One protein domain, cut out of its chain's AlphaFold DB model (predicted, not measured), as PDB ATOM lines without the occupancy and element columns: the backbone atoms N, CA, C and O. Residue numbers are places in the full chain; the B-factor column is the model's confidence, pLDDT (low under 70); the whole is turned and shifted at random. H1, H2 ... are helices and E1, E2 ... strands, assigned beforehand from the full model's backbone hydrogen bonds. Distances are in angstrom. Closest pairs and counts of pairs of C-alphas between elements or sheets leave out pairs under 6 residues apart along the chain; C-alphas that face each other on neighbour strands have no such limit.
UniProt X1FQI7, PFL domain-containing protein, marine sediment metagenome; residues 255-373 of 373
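AT A GLANCE: This is residues 255 to 373 of the 373 residues of the protein "PFL domain-containing protein" of marine sediment metagenome (UniProt X1FQI7). One long helix, H2, makes the long axis; short H1 packs on its first part, and loops with H3 make a small head past its other end. From there the backbone returns through E1 to H4, near H1. The 119 printed residues, mostly helix by class but under half in named elements, run H1, H2, H3, E1, H4. The whole is only just loose, close to extended (radius of gyration of the C-alphas 20.0 A), spanning 59 by 32 by 21 A.

IN THESE COORDINATES: H1, residues 256 to 262, begins at C-alpha (207.912, 194.573, 209.795). H2, residues 294 to 326, is 47.9 A long. H3 is residues 339 to 342, E1 356 to 358. H4, residues 363 to 372, 14.4 A, ends at C-alpha (213.752, 208.622, 205.628).

HOW THE PARTS SIT: H1 and H2, a helical hairpin, touch at a steep tilt of 39 degrees, H2 with residues 297 to 308 alone; closest C-alphas, Thr 261 and Trp 301, 5.3 A. H1 and H4 only just touch, with 3 pairs of C-alphas within 8 A; closest, Ile 258 and Thr 366, 7.0 A. H2 and E1 are near each other; E1 pairs with no named strand. H3 touches no helix. Every O i to N i+4 pair in H1, H2 and H4 is within hydrogen-bond range; H3 is too short for one.

THE WHOLE: The farthest C-alphas, Glu 292 and Thr 334, are 59.9 A apart. The printed part has no cut. Only E1 to H4 is a tight link; the others are long. Residues 271 and 273 to 275 have pLDDT under 70.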
ATOM      1  N   ALA A 255     205.352 197.205 207.783       96.12
ATOM      2  CA  ALA A 255     206.453 197.887 208.466       96.12
ATOM      3  C   ALA A 255     207.455 196.894 209.080       96.12
ATOM      4  O   ALA A 255     208.635 197.209 209.233       96.12
ATOM      5  N   LYS A 256     207.024 195.651 209.344       95.50
ATOM      6  CA  LYS A 256     207.912 194.573 209.795       95.50
ATOM      7  C   LYS A 256     209.032 194.285 208.795       95.50
ATOM      8  O   LYS A 256     210.122 193.902 209.206       95.50
ATOM      9  N   SER A 257     208.798 194.489 207.498       96.88
ATOM     10  CA  SER A 257     209.830 194.310 206.467       96.88
ATOM     11  C   SER A 257     211.038 195.229 206.684       96.88
ATOM     12  O   SER A 257     212.171 194.793 206.491       96.88
ATOM     13  N   ILE A 258     210.821 196.464 207.151       97.31
ATOM     14  CA  ILE A 258     211.888 197.425 207.465       97.31
ATOM     15  C   ILE A 258     212.730 196.899 208.623       97.31
ATOM     16  O   ILE A 258     213.951 196.821 208.518       97.31
ATOM     17  N   GLU A 259     212.074 196.452 209.695       95.69
ATOM     18  CA  GLU A 259     212.750 195.849 210.844       95.69
ATOM     19  C   GLU A 259     213.595 194.641 210.421       95.69
ATOM     20  O   GLU A 259     214.782 194.576 210.730       95.69
ATOM     21  N   LEU A 260     213.018 193.706 209.659       97.06
ATOM     22  CA  LEU A 260     213.755 192.533 209.192       97.06
ATOM     23  C   LEU A 260     214.936 192.923 208.300       97.06
ATOM     24  O   LEU A 260     215.975 192.276 208.363       97.06
ATOM     25  N   THR A 261     214.827 193.994 207.516       97.88
ATOM     26  CA  THR A 261     215.944 194.491 206.697       97.88
ATOM     27  C   THR A 261     217.078 195.001 207.584       97.88
ATOM     28  O   THR A 261     218.222 194.574 207.431       97.88
ATOM     29  N   LEU A 262     216.746 195.831 208.577       96.44
ATOM     30  CA  LEU A 262     217.701 196.425 209.520       96.44
ATOM     31  C   LEU A 262     218.341 195.408 210.481       96.44
ATOM     32  O   LEU A 262     219.353 195.694 211.116       96.44
ATOM     33  N   TRP A 263     217.771 194.213 210.599       96.25
ATOM     34  CA  TRP A 263     218.279 193.148 211.466       96.25
ATOM     35  C   TRP A 263     218.685 191.887 210.692       96.25
ATOM     36  O   TRP A 263     218.794 190.806 211.281       96.25
ATOM     37  N   ASN A 264     218.936 192.005 209.381       96.81
ATOM     38  CA  ASN A 264     219.393 190.912 208.512       96.81
ATOM     39  C   ASN A 264     218.515 189.638 208.642       96.81
ATOM     40  O   ASN A 264     218.990 188.509 208.820       96.81
ATOM     41  N   GLY A 265     217.200 189.852 208.635       96.62
ATOM     42  CA  GLY A 265     216.130 188.861 208.739       96.62
ATOM     43  C   GLY A 265     215.771 188.418 210.160       96.62
ATOM     44  O   GLY A 265     214.928 187.534 210.325       96.62
ATOM     45  N   LYS A 266     216.390 188.979 211.202       95.50
ATOM     46  CA  LYS A 266     216.060 188.639 212.592       95.50
ATOM     47  C   LYS A 266     215.000 189.569 213.156       95.50
ATOM     48  O   LYS A 266     214.937 190.737 212.795       95.50
ATOM     49  N   ASN A 267     214.214 189.064 214.100       92.56
ATOM     50  CA  ASN A 267     213.395 189.936 214.935       92.56
ATOM     51  C   ASN A 267     214.289 190.876 215.750       92.56
ATOM     52  O   ASN A 267     215.300 190.441 216.319       92.56
ATOM     53  N   MET A 268     213.880 192.138 215.851       88.19
ATOM     54  CA  MET A 268     214.561 193.130 216.662       88.19
ATOM     55  C   MET A 268     214.651 192.670 218.124       88.19
ATOM     56  O   MET A 268     213.770 191.951 218.613       88.19
ATOM     57  N   PRO A 269     215.709 193.062 218.850       82.88
ATOM     58  CA  PRO A 269     215.810 192.780 220.267       82.88
ATOM     59  C   PRO A 269     214.698 193.493 221.041       82.88
ATOM     60  O   PRO A 269     214.656 194.719 221.090       82.88
ATOM     61  N   ASP A 270     213.852 192.718 221.702       79.25
ATOM     62  CA  ASP A 270     212.867 193.201 222.666       79.25
ATOM     63  C   ASP A 270     213.063 192.469 224.010       79.25
ATOM     64  O   ASP A 270     213.650 191.380 224.065       79.25
ATOM     65  N   LYS A 271     212.667 193.133 225.100       65.12
ATOM     66  CA  LYS A 271     212.694 192.650 226.488       65.12
ATOM     67  C   LYS A 271     211.351 192.061 226.934       65.12
ATOM     68  O   LYS A 271     211.262 191.623 228.077       65.12
ATOM     69  N   SER A 272     210.316 192.085 226.093       71.06
ATOM     70  CA  SER A 272     209.030 191.466 226.418       71.06
ATOM     71  C   SER A 272     209.099 189.938 226.319       71.06
ATOM     72  O   SER A 272     209.669 189.387 225.371       71.06
ATOM     73  N   ASP A 273     208.456 189.252 227.266       59.06
ATOM     74  CA  ASP A 273     208.355 187.782 227.305       59.06
ATOM     75  C   ASP A 273     207.517 187.203 226.146       59.06
ATOM     76  O   ASP A 273     207.492 185.994 225.926       59.06
ATOM     77  N   THR A 274     206.825 188.058 225.388       62.22
ATOM     78  CA  THR A 274     206.011 187.682 224.225       62.22
ATOM     79  C   THR A 274     206.757 187.832 222.898       62.22
ATOM     80  O   THR A 274     206.224 187.452 221.854       62.22
ATOM     81  N   SER A 275     207.978 188.374 222.909       65.75
ATOM     82  CA  SER A 275     208.772 188.581 221.698       65.75
ATOM     83  C   SER A 275     209.679 187.387 221.379       65.75
ATOM     84  O   SER A 275     210.406 186.868 222.224       65.75
ATOM     85  N   LYS A 276     209.709 186.985 220.103       80.38
ATOM     86  CA  LYS A 276     210.700 186.050 219.536       80.38
ATOM     87  C   LYS A 276     212.039 186.756 219.275       80.38
ATOM     88  O   LYS A 276     212.550 186.771 218.153       80.38
ATOM     89  N   SER A 277     212.550 187.434 220.301       83.50
ATOM     90  CA  SER A 277     213.701 188.341 220.253       83.50
ATOM     91  C   SER A 277     214.922 187.666 219.615       83.50
ATOM     92  O   SER A 277     215.340 186.589 220.041       83.50
ATOM     93  N   ARG A 278     215.508 188.298 218.586       85.06
ATOM     94  CA  ARG A 278     216.693 187.825 217.833       85.06
ATOM     95  C   ARG A 278     216.538 186.498 217.072       85.06
ATOM     96  O   ARG A 278     217.523 186.031 216.492       85.06
ATOM     97  N   GLU A 279     215.347 185.901 217.036       91.88
ATOM     98  CA  GLU A 279     215.065 184.721 216.210       91.88
ATOM     99  C   GLU A 279     215.195 185.084 214.724       91.88
ATOM    100  O   GLU A 279     214.749 186.152 214.297       91.88
ATOM    101  N   GLN A 280     215.826 184.206 213.938       95.31
ATOM    102  CA  GLN A 280     215.867 184.355 212.484       95.31
ATOM    103  C   GLN A 280     214.483 184.022 211.927       95.31
ATOM    104  O   GLN A 280     214.077 182.864 211.958       95.31
ATOM    105  N   PHE A 281     213.784 185.036 211.424       94.81
ATOM    106  CA  PHE A 281     212.448 184.886 210.860       94.81
ATOM    107  C   PHE A 281     212.483 185.014 209.336       94.81
ATOM    108  O   PHE A 281     212.120 184.071 208.644       94.81
ATOM    109  N   GLY A 282     212.980 186.142 208.822       96.19
ATOM    110  CA  GLY A 282     213.167 186.387 207.394       96.19
ATOM    111  C   GLY A 282     214.506 185.884 206.846       96.19
ATOM    112  O   GLY A 282     215.375 185.449 207.612       96.19
ATOM    113  N   PRO A 283     214.711 185.937 205.519       97.88
ATOM    114  CA  PRO A 283     215.982 185.591 204.885       97.88
ATOM    115  C   PRO A 283     217.122 186.507 205.349       97.88
ATOM    116  O   PRO A 283     216.901 187.637 205.778       97.88
ATOM    117  N   LYS A 284     218.368 186.041 205.229       98.19
ATOM    118  CA  LYS A 284     219.547 186.896 205.424       98.19
ATOM    119  C   LYS A 284     219.781 187.711 204.157       98.19
ATOM    120  O   LYS A 284     220.195 187.150 203.147       98.19
ATOM    121  N   THR A 285     219.507 189.007 204.219       97.94
ATOM    122  CA  THR A 285     219.566 189.933 203.078       97.94
ATOM    123  C   THR A 285     220.811 190.817 203.069       97.94
ATOM    124  O   THR A 285     220.951 191.658 202.192       97.94
ATOM    125  N   GLY A 286     221.728 190.609 204.017       96.56
ATOM    126  CA  GLY A 286     222.930 191.423 204.186       96.56
ATOM    127  C   GLY A 286     222.890 192.210 205.490       96.56
ATOM    128  O   GLY A 286     221.829 192.415 206.077       96.56
ATOM    129  N   ASP A 287     224.068 192.575 205.983       95.88
ATOM    130  CA  ASP A 287     224.186 193.451 207.145       95.88
ATOM    131  C   ASP A 287     224.003 194.903 206.679       95.88
ATOM    132  O   ASP A 287     224.788 195.349 205.837       95.88
ATOM    133  N   PRO A 288     222.980 195.618 207.178       93.81
ATOM    134  CA  PRO A 288     222.654 196.959 206.710       93.81
ATOM    135  C   PRO A 288     223.754 197.990 206.945       93.81
ATOM    136  O   PRO A 288     223.785 198.986 206.230       93.81
ATOM    137  N   GLU A 289     224.680 197.759 207.883       95.31
ATOM    138  CA  GLU A 289     225.836 198.647 208.078       95.31
ATOM    139  C   GLU A 289     226.815 198.618 206.889       95.31
ATOM    140  O   GLU A 289     227.649 199.510 206.762       95.31
ATOM    141  N   ASN A 290     226.705 197.614 206.009       96.81
ATOM    142  CA  ASN A 290     227.553 197.456 204.827       96.81
ATOM    143  C   ASN A 290     226.870 197.868 203.512       96.81
ATOM    144  O   ASN A 290     227.472 197.684 202.458       96.81
ATOM    145  N   PHE A 291     225.628 198.365 203.533       97.25
ATOM    146  CA  PHE A 291     224.989 198.874 202.315       97.25
ATOM    147  C   PHE A 291     225.531 200.271 201.992       97.25
ATOM    148  O   PHE A 291     225.403 201.199 202.788       97.25
ATOM    149  N   GLU A 292     226.131 200.423 200.814       97.06
ATOM    150  CA  GLU A 292     226.712 201.680 200.333       97.06
ATOM    151  C   GLU A 292     225.726 202.473 199.466       97.06
ATOM    152  O   GLU A 292     225.901 203.675 199.253       97.06
ATOM    153  N   THR A 293     224.680 201.814 198.955       97.62
ATOM    154  CA  THR A 293     223.692 202.434 198.066       97.62
ATOM    155  C   THR A 293     222.251 202.165 198.491       97.62
ATOM    156  O   THR A 293     221.919 201.124 199.060       97.62
ATOM    157  N   TRP A 294     221.358 203.090 198.126       97.06
ATOM    158  CA  TRP A 294     219.912 202.902 198.264       97.06
ATOM    159  C   TRP A 294     219.422 201.623 197.575       97.06
ATOM    160  O   TRP A 294     218.552 200.934 198.095       97.06
ATOM    161  N   GLU A 295     219.986 201.282 196.415       98.06
ATOM    162  CA  GLU A 295     219.569 200.107 195.650       98.06
ATOM    163  C   GLU A 295     219.868 198.797 196.395       98.06
ATOM    164  O   GLU A 295     219.054 197.874 196.367       98.06
ATOM    165  N   GLU A 296     220.985 198.719 197.123       98.12
ATOM    166  CA  GLU A 296     221.303 197.568 197.978       98.12
ATOM    167  C   GLU A 296     220.297 197.422 199.124       98.12
ATOM    168  O   GLU A 296     219.760 196.329 199.328       98.12
ATOM    169  N   PHE A 297     219.974 198.525 199.811       98.25
ATOM    170  CA  PHE A 297     218.953 198.519 200.860       98.25
ATOM    171  C   PHE A 297     217.571 198.154 200.302       98.25
ATOM    172  O   PHE A 297     216.887 197.291 200.852       98.25
ATOM    173  N   TRP A 298     217.170 198.765 199.185       98.25
ATOM    174  CA  TRP A 298     215.894 198.508 198.520       98.25
ATOM    175  C   TRP A 298     215.745 197.039 198.135       98.25
ATOM    176  O   TRP A 298     214.707 196.433 198.395       98.25
ATOM    177  N   ASN A 299     216.787 196.440 197.557       98.44
ATOM    178  CA  ASN A 299     216.777 195.029 197.186       98.44
ATOM    179  C   ASN A 299     216.688 194.123 198.421       98.44
ATOM    180  O   ASN A 299     215.905 193.171 198.421       98.44
ATOM    181  N   ALA A 300     217.424 194.437 199.492       98.50
ATOM    182  CA  ALA A 300     217.327 193.713 200.757       98.50
ATOM    183  C   ALA A 300     215.907 193.790 201.347       98.50
ATOM    184  O   ALA A 300     215.321 192.762 201.693       98.50
ATOM    185  N   TRP A 301     215.324 194.989 201.390       98.44
ATOM    186  CA  TRP A 301     213.952 195.217 201.838       98.44
ATOM    187  C   TRP A 301     212.920 194.479 200.993       98.44
ATOM    188  O   TRP A 301     212.016 193.829 201.527       98.44
ATOM    189  N   PHE A 302     213.073 194.519 199.674       98.31
ATOM    190  CA  PHE A 302     212.155 193.869 198.754       98.31
ATOM    191  C   PHE A 302     212.143 192.344 198.936       98.31
ATOM    192  O   PHE A 302     211.079 191.723 198.872       98.31
ATOM    193  N   GLU A 303     213.291 191.730 199.235       98.62
ATOM    194  CA  GLU A 303     213.361 190.303 199.571       98.62
ATOM    195  C   GLU A 303     212.699 189.978 200.922       98.62
ATOM    196  O   GLU A 303     212.000 188.967 201.025       98.62
ATOM    197  N   GLN A 304     212.816 190.849 201.934       98.38
ATOM    198  CA  GLN A 304     212.063 190.689 203.189       98.38
ATOM    199  C   GLN A 304     210.550 190.804 202.961       98.38
ATOM    200  O   GLN A 304     209.776 190.014 203.503       98.38
ATOM    201  N   MET A 305     210.117 191.754 202.127       97.94
ATOM    202  CA  MET A 305     208.707 191.930 201.780       97.94
ATOM    203  C   MET A 305     208.151 190.694 201.062       97.94
ATOM    204  O   MET A 305     207.128 190.146 201.471       97.94
ATOM    205  N   LYS A 306     208.855 190.194 200.038       97.94
ATOM    206  CA  LYS A 306     208.501 188.942 199.346       97.94
ATOM    207  C   LYS A 306     208.373 187.772 200.313       97.94
ATOM    208  O   LYS A 306     207.440 186.981 200.182       97.94
ATOM    209  N   PHE A 307     209.307 187.654 201.256       98.06
ATOM    210  CA  PHE A 307     209.262 186.616 202.275       98.06
ATOM    211  C   PHE A 307     207.997 186.724 203.134       98.06
ATOM    212  O   PHE A 307     207.288 185.728 203.265       98.06
ATOM    213  N   ILE A 308     207.675 187.915 203.656       97.06
ATOM    214  CA  ILE A 308     206.479 188.130 204.487       97.06
ATOM    215  C   ILE A 308     205.214 187.723 203.729       97.06
ATOM    216  O   ILE A 308     204.413 186.958 204.256       97.06
ATOM    217  N   ILE A 309     205.058 188.172 202.479       96.69
ATOM    218  CA  ILE A 309     203.874 187.843 201.675       96.69
ATOM    219  C   ILE A 309     203.768 186.332 201.430       96.69
ATOM    220  O   ILE A 309     202.695 185.759 201.610       96.69
ATOM    221  N   ARG A 310     204.872 185.662 201.066       96.75
ATOM    222  CA  ARG A 310     204.883 184.201 200.867       96.75
ATOM    223  C   ARG A 310     204.515 183.452 202.141       96.75
ATOM    224  O   ARG A 310     203.639 182.595 202.100       96.75
ATOM    225  N   TYR A 311     205.131 183.819 203.260       95.88
ATOM    226  CA  TYR A 311     204.860 183.208 204.556       95.88
ATOM    227  C   TYR A 311     203.387 183.374 204.963       95.88
ATOM    228  O   TYR A 311     202.752 182.415 205.395       95.88
ATOM    229  N   THR A 312     202.806 184.564 204.766       95.75
ATOM    230  CA  THR A 312     201.377 184.807 205.012       95.75
ATOM    231  C   THR A 312     200.489 183.892 204.169       95.75
ATOM    232  O   THR A 312     199.563 183.287 204.708       95.75
ATOM    233  N   VAL A 313     200.779 183.742 202.873       95.31
ATOM    234  CA  VAL A 313     200.007 182.864 201.978       95.31
ATOM    235  C   VAL A 313     200.124 181.394 202.389       95.31
ATOM    236  O   VAL A 313     199.117 180.690 202.409       95.31
ATOM    237  N   GLU A 314     201.319 180.925 202.750       95.88
ATOM    238  CA  GLU A 314     201.542 179.547 203.212       95.88
ATOM    239  C   GLU A 314     200.721 179.230 204.469       95.88
ATOM    240  O   GLU A 314     200.022 178.216 204.518       95.88
ATOM    241  N   VAL A 315     200.745 180.128 205.458       95.00
ATOM    242  CA  VAL A 315     199.964 179.979 206.696       95.00
ATOM    243  C   VAL A 315     198.460 180.023 206.417       95.00
ATOM    244  O   VAL A 315     197.708 179.223 206.981       95.00
ATOM    245  N   ASN A 316     198.011 180.923 205.539       94.06
ATOM    246  CA  ASN A 316     196.604 181.011 205.163       94.06
ATOM    247  C   ASN A 316     196.126 179.731 204.469       94.06
ATOM    248  O   ASN A 316     195.104 179.182 204.862       94.06
ATOM    249  N   ASN A 317     196.880 179.214 203.495       94.38
ATOM    250  CA  ASN A 317     196.512 177.988 202.783       94.38
ATOM    251  C   ASN A 317     196.398 176.790 203.729       94.38
ATOM    252  O   ASN A 317     195.416 176.057 203.656       94.38
ATOM    253  N   LEU A 318     197.350 176.633 204.655       95.62
ATOM    254  CA  LEU A 318     197.286 175.588 205.677       95.62
ATOM    255  C   LEU A 318     196.038 175.738 206.560       95.62
ATOM    256  O   LEU A 318     195.373 174.757 206.885       95.62
ATOM    257  N   THR A 319     195.709 176.969 206.950       92.12
ATOM    258  CA  THR A 319     194.532 177.247 207.782       92.12
ATOM    259  C   THR A 319     193.238 176.925 207.036       92.12
ATOM    260  O   THR A 319     192.360 176.270 207.594       92.12
ATOM    261  N   GLU A 320     193.118 177.347 205.780       91.88
ATOM    262  CA  GLU A 320     191.925 177.109 204.966       91.88
ATOM    263  C   GLU A 320     191.749 175.622 204.621       91.88
ATOM    264  O   GLU A 320     190.623 175.131 204.664       91.88
ATOM    265  N   GLU A 321     192.834 174.871 204.392       94.12
ATOM    266  CA  GLU A 321     192.788 173.410 204.217       94.12
ATOM    267  C   GLU A 321     192.207 172.718 205.459       94.12
ATOM    268  O   GLU A 321     191.232 171.968 205.364       94.12
ATOM    269  N   LEU A 322     192.725 173.050 206.648       94.50
ATOM    270  CA  LEU A 322     192.226 172.503 207.913       94.50
ATOM    271  C   LEU A 322     190.765 172.893 208.171       94.50
ATOM    272  O   LEU A 322     189.972 172.076 208.642       94.50
ATOM    273  N   ARG A 323     190.371 174.134 207.867       91.12
ATOM    274  CA  ARG A 323     188.976 174.580 208.021       91.12
ATOM    275  C   ARG A 323     188.046 173.870 207.042       91.12
ATOM    276  O   ARG A 323     186.946 173.493 207.443       91.12
ATOM    277  N   GLY A 324     188.482 173.673 205.802       93.19
ATOM    278  CA  GLY A 324     187.744 172.934 204.784       93.19
ATOM    279  C   GLY A 324     187.550 171.463 205.153       93.19
ATOM    280  O   GLY A 324     186.484 170.910 204.891       93.19
ATOM    281  N   GLU A 325     188.534 170.831 205.797       95.31
ATOM    282  CA  GLU A 325     188.440 169.434 206.240       95.31
ATOM    283  C   GLU A 325     187.589 169.274 207.508       95.31
ATOM    284  O   GLU A 325     186.683 168.438 207.557       95.31
ATOM    285  N   PHE A 326     187.860 170.077 208.540       94.62
ATOM    286  CA  PHE A 326     187.341 169.825 209.887       94.62
ATOM    287  C   PHE A 326     186.143 170.687 210.284       94.62
ATOM    288  O   PHE A 326     185.456 170.348 211.248       94.62
ATOM    289  N   LEU A 327     185.875 171.790 209.579       92.19
ATOM    290  CA  LEU A 327     184.850 172.763 209.962       92.19
ATOM    291  C   LEU A 327     183.903 173.115 208.796       92.19
ATOM    292  O   LEU A 327     183.759 174.300 208.497       92.19
ATOM    293  N   PRO A 328     183.239 172.149 208.137       92.56
ATOM    294  CA  PRO A 328     182.266 172.461 207.089       92.56
ATOM    295  C   PRO A 328     181.075 173.265 207.641       92.56
ATOM    296  O   PRO A 328     180.657 173.063 208.784       92.56
ATOM    297  N   THR A 329     180.490 174.132 206.812       93.38
ATOM    298  CA  THR A 329     179.315 174.961 207.153       93.38
ATOM    299  C   THR A 329     178.168 174.692 206.172       93.38
ATOM    300  O   THR A 329     177.924 175.455 205.222       93.38
ATOM    301  N   PRO A 330     177.470 173.554 206.342       94.25
ATOM    302  CA  PRO A 330     176.511 173.065 205.365       94.25
ATOM    303  C   PRO A 330     175.206 173.862 205.294       94.25
ATOM    304  O   PRO A 330     174.480 173.662 204.319       94.25
ATOM    305  N   TYR A 331     174.852 174.681 206.291       94.75
ATOM    306  CA  TYR A 331     173.726 175.615 206.211       94.75
ATOM    307  C   TYR A 331     174.101 176.855 205.398       94.75
ATOM    308  O   TYR A 331     173.373 177.163 204.457       94.75
ATOM    309  N   VAL A 332     175.251 177.494 205.639       94.19
ATOM    310  CA  VAL A 332     175.747 178.594 204.782       94.19
ATOM    311  C   VAL A 332     175.845 178.140 203.321       94.19
ATOM    312  O   VAL A 332     175.408 178.834 202.406       94.19
ATOM    313  N   SER A 333     176.294 176.906 203.092       95.94
ATOM    314  CA  SER A 333     176.348 176.308 201.752       95.94
ATOM    315  C   SER A 333     174.980 176.199 201.050       95.94
ATOM    316  O   SER A 333     174.940 176.049 199.836       95.94
ATOM    317  N   THR A 334     173.850 176.246 201.770       95.38
ATOM    318  CA  THR A 334     172.503 176.221 201.153       95.38
ATOM    319  C   THR A 334     172.082 177.556 200.541       95.38
ATOM    320  O   THR A 334     171.145 177.572 199.749       95.38
ATOM    321  N   ILE A 335     172.739 178.656 200.918       93.38
ATOM    322  CA  ILE A 335     172.339 180.022 200.546       93.38
ATOM    323  C   ILE A 335     173.392 180.760 199.711       93.38
ATOM    324  O   ILE A 335     173.110 181.845 199.209       93.38
ATOM    325  N   VAL A 336     174.585 180.182 199.544       95.81
ATOM    326  CA  VAL A 336     175.640 180.713 198.671       95.81
ATOM    327  C   VAL A 336     175.611 179.964 197.341       95.81
ATOM    328  O   VAL A 336     175.812 178.745 197.316       95.81
ATOM    329  N   ARG A 337     175.368 180.686 196.240       97.19
ATOM    330  CA  ARG A 337     175.346 180.122 194.881       97.19
ATOM    331  C   ARG A 337     176.681 179.465 194.529       97.19
ATOM    332  O   ARG A 337     177.740 179.889 194.995       97.19
ATOM    333  N   GLY A 338     176.615 178.415 193.719       97.38
ATOM    334  CA  GLY A 338     177.740 177.562 193.352       97.38
ATOM    335  C   GLY A 338     177.844 176.328 194.245       97.38
ATOM    336  O   GLY A 338     178.129 175.238 193.752       97.38
ATOM    337  N   CYS A 339     177.577 176.443 195.551       97.75
ATOM    338  CA  CYS A 339     177.746 175.319 196.480       97.75
ATOM    339  C   CYS A 339     176.834 174.133 196.133       97.75
ATOM    340  O   CYS A 339     177.270 172.979 196.145       97.75
ATOM    341  N   ALA A 340     175.564 174.405 195.823       96.25
ATOM    342  CA  ALA A 340     174.594 173.368 195.488       96.25
ATOM    343  C   ALA A 340     174.892 172.744 194.120       96.25
ATOM    344  O   ALA A 340     174.862 171.522 193.982       96.25
ATOM    345  N   GLU A 341     175.225 173.582 193.138       96.69
ATOM    346  CA  GLU A 341     175.551 173.195 191.766       96.69
ATOM    347  C   GLU A 341     176.810 172.322 191.713       96.69
ATOM    348  O   GLU A 341     176.840 171.317 191.003       96.69
ATOM    349  N   ASN A 342     177.825 172.673 192.505       96.75
ATOM    350  CA  ASN A 342     179.088 171.943 192.584       96.75
ATOM    351  C   ASN A 342     179.029 170.744 193.542       96.75
ATOM    352  O   ASN A 342     179.909 169.885 193.507       96.75
ATOM    353  N   GLY A 343     178.015 170.670 194.411       96.06
ATOM    354  CA  GLY A 343     177.919 169.639 195.446       96.06
ATOM    355  C   GLY A 343     179.023 169.735 196.505       96.06
ATOM    356  O   GLY A 343     179.385 168.718 197.097       96.06
ATOM    357  N   LEU A 344     179.555 170.937 196.736       96.56
ATOM    358  CA  LEU A 344     180.672 171.208 197.642       96.56
ATOM    359  C   LEU A 344     180.259 172.187 198.742       96.56
ATOM    360  O   LEU A 344     179.401 173.049 198.544       96.56
ATOM    361  N   ASP A 345     180.881 172.052 199.912       96.25
ATOM    362  CA  ASP A 345     180.716 173.013 201.001       96.25
ATOM    363  C   ASP A 345     181.330 174.375 200.632       96.25
ATOM    364  O   ASP A 345     182.289 174.467 199.856       96.25
ATOM    365  N   VAL A 346     180.803 175.441 201.233       94.62
ATOM    366  CA  VAL A 346     181.265 176.820 201.051       94.62
ATOM    367  C   VAL A 346     182.763 176.980 201.369       94.62
ATOM    368  O   VAL A 346     183.437 177.784 200.733       94.62
ATOM    369  N   ARG A 347     183.311 176.173 202.293       92.69
ATOM    370  CA  ARG A 347     184.742 176.157 202.673       92.69
ATOM    371  C   ARG A 347     185.598 175.200 201.843       92.69
ATOM    372  O   ARG A 347     186.804 175.132 202.031       92.69
ATOM    373  N   GLN A 348     184.985 174.453 200.929       94.69
ATOM    374  CA  GLN A 348     185.648 173.456 200.079       94.69
ATOM    375  C   GLN A 348     185.630 173.865 198.598       94.69
ATOM    376  O   GLN A 348     185.743 173.024 197.710       94.69
ATOM    377  N   GLY A 349     185.470 175.162 198.321       94.00
ATOM    378  CA  GLY A 349     185.454 175.696 196.959       94.00
ATOM    379  C   GLY A 349     184.109 175.578 196.240       94.00
ATOM    380  O   GLY A 349     184.076 175.675 195.017       94.00
ATOM    381  N   GLY A 350     183.006 175.390 196.973       96.44
ATOM    382  CA  GLY A 350     181.650 175.442 196.419       96.44
ATOM    383  C   GLY A 350     181.248 176.771 195.754       96.44
ATOM    384  O   GLY A 350     180.657 176.705 194.678       96.44
ATOM    385  N   PRO A 351     181.555 177.955 196.316       96.69
ATOM    386  CA  PRO A 351     181.048 179.234 195.814       96.69
ATOM    387  C   PRO A 351     181.559 179.592 194.418       96.69
ATOM    388  O   PRO A 351     182.658 179.179 194.026       96.69
ATOM    389  N   GLU A 352     180.782 180.404 193.696       96.50
ATOM    390  CA  GLU A 352     181.173 180.947 192.385       96.50
ATOM    391  C   GLU A 352     182.418 181.840 192.496       96.50
ATOM    392  O   GLU A 352     183.319 181.740 191.662       96.50
ATOM    393  N   LEU A 353     182.494 182.664 193.549       95.44
ATOM    394  CA  LEU A 353     183.603 183.581 193.824       95.44
ATOM    395  C   LEU A 353     184.254 183.265 195.178       95.44
ATOM    396  O   LEU A 353     183.576 182.947 196.156       95.44
ATOM    397  N   ARG A 354     185.590 183.304 195.215       92.75
ATOM    398  CA  ARG A 354     186.410 182.819 196.342       92.75
ATOM    399  C   ARG A 354     187.814 183.430 196.337       92.75
ATOM    400  O   ARG A 354     188.818 182.722 196.269       92.75
ATOM    401  N   PHE A 355     187.882 184.755 196.327       92.25
ATOM    402  CA  PHE A 355     189.145 185.485 196.376       92.25
ATOM    403  C   PHE A 355     189.753 185.476 197.781       92.25
ATOM    404  O   PHE A 355     189.112 185.127 198.774       92.25
ATOM    405  N   ILE A 356     191.019 185.875 197.867       91.06
ATOM    406  CA  ILE A 356     191.717 186.113 199.129       91.06
ATOM    407  C   ILE A 356     192.311 187.512 199.056       91.06
ATOM    408  O   ILE A 356     193.036 187.833 198.115       91.06
ATOM    409  N   THR A 357     192.024 188.319 200.068       89.50
ATOM    410  CA  THR A 357     192.570 189.667 200.221       89.50
ATOM    411  C   THR A 357     193.810 189.613 201.104       89.50
ATOM    412  O   THR A 357     193.783 189.019 202.182       89.50
ATOM    413  N   ILE A 358     194.897 190.242 200.653       91.31
ATOM    414  CA  ILE A 358     196.086 190.505 201.469       91.31
ATOM    415  C   ILE A 358     196.056 191.977 201.881       91.31
ATOM    416  O   ILE A 358     196.364 192.862 201.082       91.31
ATOM    417  N   GLU A 359     195.699 192.241 203.131       90.56
ATOM    418  CA  GLU A 359     195.584 193.592 203.670       90.56
ATOM    419  C   GLU A 359     196.909 194.020 204.318       90.56
ATOM    420  O   GLU A 359     197.248 193.655 205.446       90.56
ATOM    421  N   GLY A 360     197.692 194.804 203.579       92.38
ATOM    422  CA  GLY A 360     198.972 195.327 204.048       92.38
ATOM    423  C   GLY A 360     198.815 196.418 205.110       92.38
ATOM    424  O   GLY A 360     198.637 197.592 204.786       92.38
ATOM    425  N   VAL A 361     198.958 196.052 206.384       93.25
ATOM    426  CA  VAL A 361     198.882 196.990 207.515       93.25
ATOM    427  C   VAL A 361     200.184 197.787 207.635       93.25
ATOM    428  O   VAL A 361     201.268 197.272 207.374       93.25
ATOM    429  N   GLY A 362     200.104 199.051 208.058       95.06
ATOM    430  CA  GLY A 362     201.294 199.887 208.274       95.06
ATOM    431  C   GLY A 362     201.917 200.421 206.982       95.06
ATOM    432  O   GLY A 362     203.115 200.708 206.950       95.06
ATOM    433  N   TYR A 363     201.119 200.559 205.917       95.88
ATOM    434  CA  TYR A 363     201.568 201.070 204.619       95.88
ATOM    435  C   TYR A 363     202.275 202.429 204.732       95.88
ATOM    436  O   TYR A 363     203.435 202.537 204.344       95.88
ATOM    437  N   ALA A 364     201.625 203.433 205.337       97.25
ATOM    438  CA  ALA A 364     202.204 204.770 205.506       97.25
ATOM    439  C   ALA A 364     203.525 204.732 206.288       97.25
ATOM    440  O   ALA A 364     204.530 205.246 205.821       97.25
ATOM    441  N   THR A 365     203.565 204.016 207.417       97.62
ATOM    442  CA  THR A 365     204.790 203.833 208.209       97.62
ATOM    443  C   THR A 365     205.915 203.188 207.400       97.62
ATOM    444  O   THR A 365     207.071 203.574 207.548       97.62
ATOM    445  N   THR A 366     205.589 202.226 206.534       97.56
ATOM    446  CA  THR A 366     206.571 201.583 205.649       97.56
ATOM    447  C   THR A 366     207.129 202.589 204.648       97.56
ATOM    448  O   THR A 366     208.345 202.702 204.524       97.56
ATOM    449  N   VAL A 367     206.260 203.347 203.973       97.81
ATOM    450  CA  VAL A 367     206.654 204.373 202.993       97.81
ATOM    451  C   VAL A 367     207.493 205.467 203.647       97.81
ATOM    452  O   VAL A 367     208.576 205.768 203.157       97.81
ATOM    453  N   ASP A 368     207.047 206.016 204.775       98.38
ATOM    454  CA  ASP A 368     207.764 207.080 205.483       98.38
ATOM    455  C   ASP A 368     209.136 206.605 205.978       98.38
ATOM    456  O   ASP A 368     210.114 207.346 205.901       98.38
ATOM    457  N   SER A 369     209.235 205.349 206.428       97.81
ATOM    458  CA  SER A 369     210.520 204.755 206.818       97.81
ATOM    459  C   SER A 369     211.461 204.614 205.624       97.81
ATOM    460  O   SER A 369     212.640 204.927 205.744       97.81
ATOM    461  N   LEU A 370     210.947 204.171 204.471       97.19
ATOM    462  CA  LEU A 370     211.726 204.055 203.236       97.19
ATOM    463  C   LEU A 370     212.185 205.414 202.706       97.19
ATOM    464  O   LEU A 370     213.259 205.489 202.141       97.19
ATOM    465  N   LEU A 371     211.384 206.469 202.866       97.50
ATOM    466  CA  LEU A 371     211.754 207.823 202.441       97.50
ATOM    467  C   LEU A 371     212.778 208.489 203.369       97.50
ATOM    468  O   LEU A 371     213.455 209.426 202.951       97.50
ATOM    469  N   ALA A 372     212.833 208.072 204.636       96.94
ATOM    470  CA  ALA A 372     213.752 208.622 205.628       96.94
ATOM    471  C   ALA A 372     215.163 208.014 205.556       96.94
ATOM    472  O   ALA A 372     216.118 208.670 205.980       96.94
ATOM    473  N   ILE A 373     215.266 206.771 205.079       93.81
ATOM    474  CA  ILE A 373     216.517 206.057 204.786       93.81
ATOM    475  C   ILE A 373     217.045 206.543 203.438       93.81
ATOM    476  O   ILE A 373     218.257 206.849 203.370       93.81
TER     477      ILE A 373